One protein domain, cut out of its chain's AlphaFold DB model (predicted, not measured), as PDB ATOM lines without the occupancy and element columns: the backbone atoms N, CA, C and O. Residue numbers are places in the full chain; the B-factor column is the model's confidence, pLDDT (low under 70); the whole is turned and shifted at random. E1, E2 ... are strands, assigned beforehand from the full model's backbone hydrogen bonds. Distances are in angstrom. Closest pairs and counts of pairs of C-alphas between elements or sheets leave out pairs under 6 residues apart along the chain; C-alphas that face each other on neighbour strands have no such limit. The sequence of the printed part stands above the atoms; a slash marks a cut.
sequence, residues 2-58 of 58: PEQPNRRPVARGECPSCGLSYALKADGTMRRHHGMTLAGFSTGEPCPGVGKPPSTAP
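This is residues 2 to 58 of the 58 residues of an uncharacterized protein of Streptomyces wuyuanensis (UniProt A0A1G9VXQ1). With little regular structure, this is a small body of loops and two short hairpins, E1 with E2 and E3 with E4, from which residues 2 to 8 stick out as a free tail. The 57 printed residues have no named helix and four strands in two antiparallel pairs, class all strand, with 14 residues in named elements. It is only just loose, close to compact, radius of gyration of the C-alphas 12.6 A, spans 37 by 24 by 20 A.

Past the tail, look for the hairpin of E1, residues 12 to 14, and E2, residues 21 to 23, antiparallel at 141 degrees; N 13 and O 22 are within hydrogen-bond range at 2.9 A. A short link leads to the hairpin of E3, residues 34 to 36, and E4, residues 42 to 46, antiparallel at 139 degrees; N 35 and O 45 are within range at 2.8 A. E1 and E2 are apart from E3 and E4.

Find C-alpha 12 at (15.841, -30.343, -30.178), where E1 begins its 7.0 A; E2 spans 7.1 A and E3 6.4 A. E4 runs 9.4 A to C-alpha 46 at (14.398, -13.709, -36.440).

The farthest C-alphas, Pro 2 and Pro 48, are 39.0 A apart. The printed part has no cut. The model's pLDDT is under 70 at residues 2 to 9 and 56 to 58.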
ATOM      1  N   PRO A   2      -6.853 -38.416 -19.246       51.72
ATOM      2  CA  PRO A   2      -6.721 -38.183 -20.680       51.72
ATOM      3  C   PRO A   2      -5.278 -38.475 -21.114       51.72
ATOM      4  O   PRO A   2      -4.335 -37.896 -20.574       51.72
ATOM      5  N   GLU A   3      -5.127 -39.414 -22.050       51.38
ATOM      6  CA  GLU A   3      -3.879 -39.699 -22.754       51.38
ATOM      7  C   GLU A   3      -3.323 -38.397 -23.337       51.38
ATOM      8  O   GLU A   3      -3.965 -37.723 -24.141       51.38
ATOM      9  N   GLN A   4      -2.121 -38.025 -22.901       58.16
ATOM     10  CA  GLN A   4      -1.361 -36.937 -23.501       58.16
ATOM     11  C   GLN A   4      -1.141 -37.305 -24.979       58.16
ATOM     12  O   GLN A   4      -0.521 -38.339 -25.240       58.16
ATOM     13  N   PRO A   5      -1.629 -36.518 -25.955       55.44
ATOM     14  CA  PRO A   5      -1.551 -36.889 -27.358       55.44
ATOM     15  C   PRO A   5      -0.085 -36.982 -27.761       55.44
ATOM     16  O   PRO A   5       0.616 -35.971 -27.772       55.44
ATOM     17  N   ASN A   6       0.357 -38.214 -28.026       52.25
ATOM     18  CA  ASN A   6       1.514 -38.625 -28.816       52.25
ATOM     19  C   ASN A   6       2.432 -37.457 -29.232       52.25
ATOM     20  O   ASN A   6       2.438 -37.015 -30.384       52.25
ATOM     21  N   ARG A   7       3.201 -36.912 -28.277       56.91
ATOM     22  CA  ARG A   7       4.240 -35.923 -28.574       56.91
ATOM     23  C   ARG A   7       5.404 -36.689 -29.168       56.91
ATOM     24  O   ARG A   7       6.356 -37.018 -28.467       56.91
ATOM     25  N   ARG A   8       5.308 -36.981 -30.466       59.91
ATOM     26  CA  ARG A   8       6.434 -37.433 -31.283       59.91
ATOM     27  C   ARG A   8       7.636 -36.559 -30.895       59.91
ATOM     28  O   ARG A   8       7.496 -35.333 -30.971       59.91
ATOM     29  N   PRO A   9       8.735 -37.136 -30.376       61.34
ATOM     30  CA  PRO A   9       9.824 -36.354 -29.815       61.34
ATOM     31  C   PRO A   9      10.350 -35.434 -30.910       61.34
ATOM     32  O   PRO A   9      10.918 -35.876 -31.905       61.34
ATOM     33  N   VAL A  10      10.060 -34.141 -30.774       70.50
ATOM     34  CA  VAL A  10      10.558 -33.137 -31.704       70.50
ATOM     35  C   VAL A  10      12.032 -33.012 -31.384       70.50
ATOM     36  O   VAL A  10      12.364 -32.618 -30.264       70.50
ATOM     37  N   ALA A  11      12.895 -33.396 -32.326       83.00
ATOM     38  CA  ALA A  11      14.334 -33.258 -32.165       83.00
ATOM     39  C   ALA A  11      14.634 -31.818 -31.737       83.00
ATOM     40  O   ALA A  11      14.085 -30.873 -32.307       83.00
ATOM     41  N   ARG A  12      15.424 -31.652 -30.679       84.94
ATOM     42  CA  ARG A  12      15.841 -30.343 -30.178       84.94
ATOM     43  C   ARG A  12      17.333 -30.204 -30.394       84.94
ATOM     44  O   ARG A  12      18.056 -31.187 -30.286       84.94
ATOM     45  N   GLY A  13      17.766 -28.994 -30.689       87.25
ATOM     46  CA  GLY A  13      19.174 -28.670 -30.808       87.25
ATOM     47  C   GLY A  13      19.434 -27.261 -30.313       87.25
ATOM     48  O   GLY A  13      18.518 -26.436 -30.219       87.25
ATOM     49  N   GLU A  14      20.682 -27.012 -29.952       87.69
ATOM     50  CA  GLU A  14      21.102 -25.716 -29.458       87.69
ATOM     51  C   GLU A  14      21.290 -24.750 -30.628       87.69
ATOM     52  O   GLU A  14      21.903 -25.078 -31.645       87.69
ATOM     53  N   CYS A  15      20.731 -23.550 -30.516       86.31
ATOM     54  CA  CYS A  15      20.932 -22.537 -31.528       86.31
ATOM     55  C   CYS A  15      22.397 -22.085 -31.515       86.31
ATOM     56  O   CYS A  15      22.835 -21.551 -30.496       86.31
ATOM     57  N   PRO A  16      23.120 -22.141 -32.646       82.94
ATOM     58  CA  PRO A  16      24.504 -21.671 -32.709       82.94
ATOM     59  C   PRO A  16      24.660 -20.161 -32.482       82.94
ATOM     60  O   PRO A  16      25.777 -19.682 -32.328       82.94
ATOM     61  N   SER A  17      23.562 -19.396 -32.498       83.50
ATOM     62  CA  SER A  17      23.606 -17.939 -32.356       83.50
ATOM     63  C   SER A  17      23.211 -17.425 -30.976       83.50
ATOM     64  O   SER A  17      23.744 -16.404 -30.559       83.50
ATOM     65  N   CYS A  18      22.257 -18.064 -30.295       81.00
ATOM     66  CA  CYS A  18      21.814 -17.636 -28.963       81.00
ATOM     67  C   CYS A  18      22.084 -18.672 -27.863       81.00
ATOM     68  O   CYS A  18      21.783 -18.391 -26.710       81.00
ATOM     69  N   GLY A  19      22.635 -19.849 -28.193       81.00
ATOM     70  CA  GLY A  19      23.018 -20.872 -27.210       81.00
ATOM     71  C   GLY A  19      21.838 -21.522 -26.482       81.00
ATOM     72  O   GLY A  19      22.005 -22.128 -25.434       81.00
ATOM     73  N   LEU A  20      20.619 -21.364 -27.002       83.06
ATOM     74  CA  LEU A  20      19.401 -21.889 -26.389       83.06
ATOM     75  C   LEU A  20      18.866 -23.087 -27.169       83.06
ATOM     76  O   LEU A  20      18.974 -23.155 -28.393       83.06
ATOM     77  N   SER A  21      18.243 -24.024 -26.458       85.69
ATOM     78  CA  SER A  21      17.644 -25.221 -27.049       85.69
ATOM     79  C   SER A  21      16.296 -24.924 -27.710       85.69
ATOM     80  O   SER A  21      15.334 -24.559 -27.033       85.69
ATOM     81  N   TYR A  22      16.183 -25.181 -29.014       85.56
ATOM     82  CA  TYR A  22      14.919 -25.073 -29.751       85.56
ATOM     83  C   TYR A  22      14.589 -26.348 -30.515       85.56
ATOM     84  O   TYR A  22      15.427 -27.219 -30.737       85.56
ATOM     85  N   ALA A  23      13.329 -26.450 -30.936       87.19
ATOM     86  CA  ALA A  23      12.891 -27.501 -31.837       87.19
ATOM     87  C   ALA A  23      13.582 -27.379 -33.203       87.19
ATOM     88  O   ALA A  23      13.651 -26.298 -33.794       87.19
ATOM     89  N   LEU A  24      14.020 -28.515 -33.722       87.12
ATOM     90  CA  LEU A  24      14.531 -28.677 -35.069       87.12
ATOM     91  C   LEU A  24      13.384 -28.972 -36.031       87.12
ATOM     92  O   LEU A  24      12.287 -29.403 -35.656       87.12
ATOM     93  N   LYS A  25      13.643 -28.707 -37.303       86.94
ATOM     94  CA  LYS A  25      12.828 -29.195 -38.406       86.94
ATOM     95  C   LYS A  25      13.120 -30.673 -38.664       86.94
ATOM     96  O   LYS A  25      14.096 -31.229 -38.169       86.94
ATOM     97  N   ALA A  26      12.278 -31.294 -39.487       84.81
ATOM     98  CA  ALA A  26      12.475 -32.674 -39.925       84.81
ATOM     99  C   ALA A  26      13.791 -32.874 -40.703       84.81
ATOM    100  O   ALA A  26      14.329 -33.973 -40.692       84.81
ATOM    101  N   ASP A  27      14.318 -31.818 -41.333       86.00
ATOM    102  CA  ASP A  27      15.613 -31.826 -42.025       86.00
ATOM    103  C   ASP A  27      16.827 -31.698 -41.080       86.00
ATOM    104  O   ASP A  27      17.966 -31.767 -41.529       86.00
ATOM    105  N   GLY A  28      16.601 -31.523 -39.772       85.56
ATOM    106  CA  GLY A  28      17.662 -31.388 -38.773       85.56
ATOM    107  C   GLY A  28      18.168 -29.959 -38.558       85.56
ATOM    108  O   GLY A  28      18.983 -29.749 -37.666       85.56
ATOM    109  N   THR A  29      17.683 -28.956 -39.300       88.88
ATOM    110  CA  THR A  29      18.029 -27.545 -39.046       88.88
ATOM    111  C   THR A  29      17.147 -26.883 -37.990       88.88
ATOM    112  O   THR A  29      16.041 -27.327 -37.672       88.88
ATOM    113  N   MET A  30      17.626 -25.761 -37.457       88.62
ATOM    114  CA  MET A  30      16.906 -24.926 -36.504       88.62
ATOM    115  C   MET A  30      15.593 -24.406 -37.089       88.62
ATOM    116  O   MET A  30      15.554 -23.750 -38.140       88.62
ATOM    117  N   ARG A  31      14.492 -24.634 -36.369       88.00
ATOM    118  CA  ARG A  31      13.190 -24.059 -36.719       88.00
ATOM    119  C   ARG A  31      13.202 -22.543 -36.507       88.00
ATOM    120  O   ARG A  31      14.013 -22.013 -35.748       88.00
ATOM    121  N   ARG A  32      12.282 -21.838 -37.182       87.50
ATOM    122  CA  ARG A  32      12.065 -20.399 -36.963       87.50
ATOM    123  C   ARG A  32      11.838 -20.131 -35.478       87.50
ATOM    124  O   ARG A  32      10.923 -20.695 -34.885       87.50
ATOM    125  N   HIS A  33      12.664 -19.257 -34.929       85.81
ATOM    126  CA  HIS A  33      12.539 -18.686 -33.599       85.81
ATOM    127  C   HIS A  33      13.103 -17.264 -33.641       85.81
ATOM    128  O   HIS A  33      13.820 -16.895 -34.577       85.81
ATOM    129  N   HIS A  34      12.750 -16.464 -32.644       88.25
ATOM    130  CA  HIS A  34      13.270 -15.110 -32.503       88.25
ATOM    131  C   HIS A  34      14.589 -15.161 -31.733       88.25
ATOM    132  O   HIS A  34      14.770 -16.032 -30.879       88.25
ATOM    133  N   GLY A  35      15.510 -14.251 -32.044       84.88
ATOM    134  CA  GLY A  35      16.741 -14.108 -31.279       84.88
ATOM    135  C   GLY A  35      16.400 -13.770 -29.833       84.88
ATOM    136  O   GLY A  35      15.509 -12.955 -29.585       84.88
ATOM    137  N   MET A  36      17.091 -14.386 -28.883       83.56
ATOM    138  CA  MET A  36      17.005 -14.006 -27.477       83.56
ATOM    139  C   MET A  36      18.287 -13.298 -27.069       83.56
ATOM    140  O   MET A  36      19.386 -13.696 -27.449       83.56
ATOM    141  N   THR A  37      18.123 -12.233 -26.299       80.56
ATOM    142  CA  THR A  37      19.217 -11.560 -25.603       80.56
ATOM    143  C   THR A  37      19.734 -12.440 -24.467       80.56
ATOM    144  O   THR A  37      19.015 -13.301 -23.959       80.56
ATOM    145  N   LEU A  38      20.958 -12.176 -24.005       73.44
ATOM    146  CA  LEU A  38      21.551 -12.864 -22.847       73.44
ATOM    147  C   LEU A  38      20.728 -12.692 -21.557       73.44
ATOM    148  O   LEU A  38      20.807 -13.521 -20.660       73.44
ATOM    149  N   ALA A  39      19.910 -11.638 -21.480       81.44
ATOM    150  CA  ALA A  39      18.992 -11.390 -20.373       81.44
ATOM    151  C   ALA A  39      17.659 -12.163 -20.489       81.44
ATOM    152  O   ALA A  39      16.784 -12.000 -19.643       81.44
ATOM    153  N   GLY A  40      17.476 -12.985 -21.530       77.56
ATOM    154  CA  GLY A  40      16.277 -13.805 -21.730       77.56
ATOM    155  C   GLY A  40      15.113 -13.092 -22.425       77.56
ATOM    156  O   GLY A  40      14.024 -13.652 -22.524       77.56
ATOM    157  N   PHE A  41      15.319 -11.877 -22.940       82.81
ATOM    158  CA  PHE A  41      14.297 -11.154 -23.701       82.81
ATOM    159  C   PHE A  41      14.391 -11.463 -25.192       82.81
ATOM    160  O   PHE A  41      15.483 -11.435 -25.765       82.81
ATOM    161  N   SER A  42      13.245 -11.694 -25.832       82.19
ATOM    162  CA  SER A  42      13.147 -11.773 -27.289       82.19
ATOM    163  C   SER A  42      13.543 -10.435 -27.913       82.19
ATOM    164  O   SER A  42      12.941  -9.409 -27.623       82.19
ATOM    165  N   THR A  43      14.507 -10.463 -28.827       82.69
ATOM    166  CA  THR A  43      14.913  -9.309 -29.654       82.69
ATOM    167  C   THR A  43      13.816  -8.862 -30.623       82.69
ATOM    168  O   THR A  43      13.901  -7.790 -31.204       82.69
ATOM    169  N   GLY A  44      12.783  -9.686 -30.831       85.31
ATOM    170  CA  GLY A  44      11.744  -9.447 -31.834       85.31
ATOM    171  C   GLY A  44      12.192  -9.798 -33.255       85.31
ATOM    172  O   GLY A  44      11.350 -10.109 -34.091       85.31
ATOM    173  N   GLU A  45      13.495  -9.887 -33.499       86.44
ATOM    174  CA  GLU A  45      14.076 -10.246 -34.787       86.44
ATOM    175  C   GLU A  45      14.222 -11.768 -34.950       86.44
ATOM    176  O   GLU A  45      14.405 -12.493 -33.964       86.44
ATOM    177  N   PRO A  46      14.129 -12.301 -36.183       84.75
ATOM    178  CA  PRO A  46      14.398 -13.709 -36.440       84.75
ATOM    179  C   PRO A  46      15.849 -14.041 -36.085       84.75
ATOM    180  O   PRO A  46      16.777 -13.349 -36.496       84.75
ATOM    181  N   CYS A  47      16.051 -15.125 -35.335       87.00
ATOM    182  CA  CYS A  47      17.397 -15.528 -34.952       87.00
ATOM    183  C   CYS A  47      18.217 -15.890 -36.207       87.00
ATOM    184  O   CYS A  47      17.751 -16.691 -37.025       87.00
ATOM    185  N   PRO A  48      19.453 -15.386 -36.365       84.75
ATOM    186  CA  PRO A  48      20.280 -15.690 -37.538       84.75
ATOM    187  C   PRO A  48      20.769 -17.151 -37.564       84.75
ATOM    188  O   PRO A  48      21.312 -17.613 -38.568       84.75
ATOM    189  N   GLY A  49      20.560 -17.901 -36.475       85.56
ATOM    190  CA  GLY A  49      20.745 -19.351 -36.431       85.56
ATOM    191  C   GLY A  49      19.594 -20.153 -37.051       85.56
ATOM    192  O   GLY A  49      19.715 -21.365 -37.186       85.56
ATOM    193  N   VAL A  50      18.475 -19.525 -37.429       87.19
ATOM    194  CA  VAL A  50      17.347 -20.208 -38.085       87.19
ATOM    195  C   VAL A  50      17.779 -20.792 -39.431       87.19
ATOM    196  O   VAL A  50      18.407 -20.117 -40.240       87.19
ATOM    197  N   GLY A  51      17.402 -22.046 -39.694       85.19
ATOM    198  CA  GLY A  51      17.766 -22.751 -40.927       85.19
ATOM    199  C   GLY A  51      19.220 -23.223 -40.981       85.19
ATOM    200  O   GLY A  51      19.594 -23.883 -41.944       85.19
ATOM    201  N   LYS A  52      20.026 -22.939 -39.951       87.50
ATOM    202  CA  LYS A  52      21.347 -23.546 -39.769       87.50
ATOM    203  C   LYS A  52      21.224 -24.853 -38.981       87.50
ATOM    204  O   LYS A  52      20.245 -25.020 -38.246       87.50
ATOM    205  N   PRO A  53      22.178 -25.787 -39.120       87.00
ATOM    206  CA  PRO A  53      22.265 -26.918 -38.208       87.00
ATOM    207  C   PRO A  53      22.428 -26.416 -36.762       87.00
ATOM    208  O   PRO A  53      23.015 -25.347 -36.552       87.00
ATOM    209  N   PRO A  54      21.883 -27.136 -35.769       85.81
ATOM    210  CA  PRO A  54      22.133 -26.815 -34.373       85.81
ATOM    211  C   PRO A  54      23.626 -26.908 -34.062       85.81
ATOM    212  O   PRO A  54      24.340 -27.714 -34.663       85.81
ATOM    213  N   SER A  55      24.084 -26.120 -33.093       81.25
ATOM    214  CA  SER A  55      25.368 -26.392 -32.459       81.25
ATOM    215  C   SER A  55      25.279 -27.774 -31.834       81.25
ATOM    216  O   SER A  55      24.376 -28.052 -31.043       81.25
ATOM    217  N   THR A  56      26.184 -28.659 -32.241       59.84
ATOM    218  CA  THR A  56      26.389 -29.954 -31.604       59.84
ATOM    219  C   THR A  56      26.857 -29.683 -30.177       59.84
ATOM    220  O   THR A  56      28.051 -29.548 -29.936       59.84
ATOM    221  N   ALA A  57      25.925 -29.523 -29.238       46.19
ATOM    222  CA  ALA A  57      26.245 -29.757 -27.843       46.19
ATOM    223  C   ALA A  57      26.490 -31.277 -27.734       46.19
ATOM    224  O   ALA A  57      25.586 -32.036 -28.104       46.19
ATOM    225  N   PRO A  58      27.721 -31.707 -27.401       45.00
ATOM    226  CA  PRO A  58      28.108 -33.115 -27.350       45.00
ATOM    227  C   PRO A  58      27.327 -33.915 -26.302       45.00
ATOM    228  O   PRO A  58      26.828 -33.308 -25.327       45.00
TER     229      PRO A  58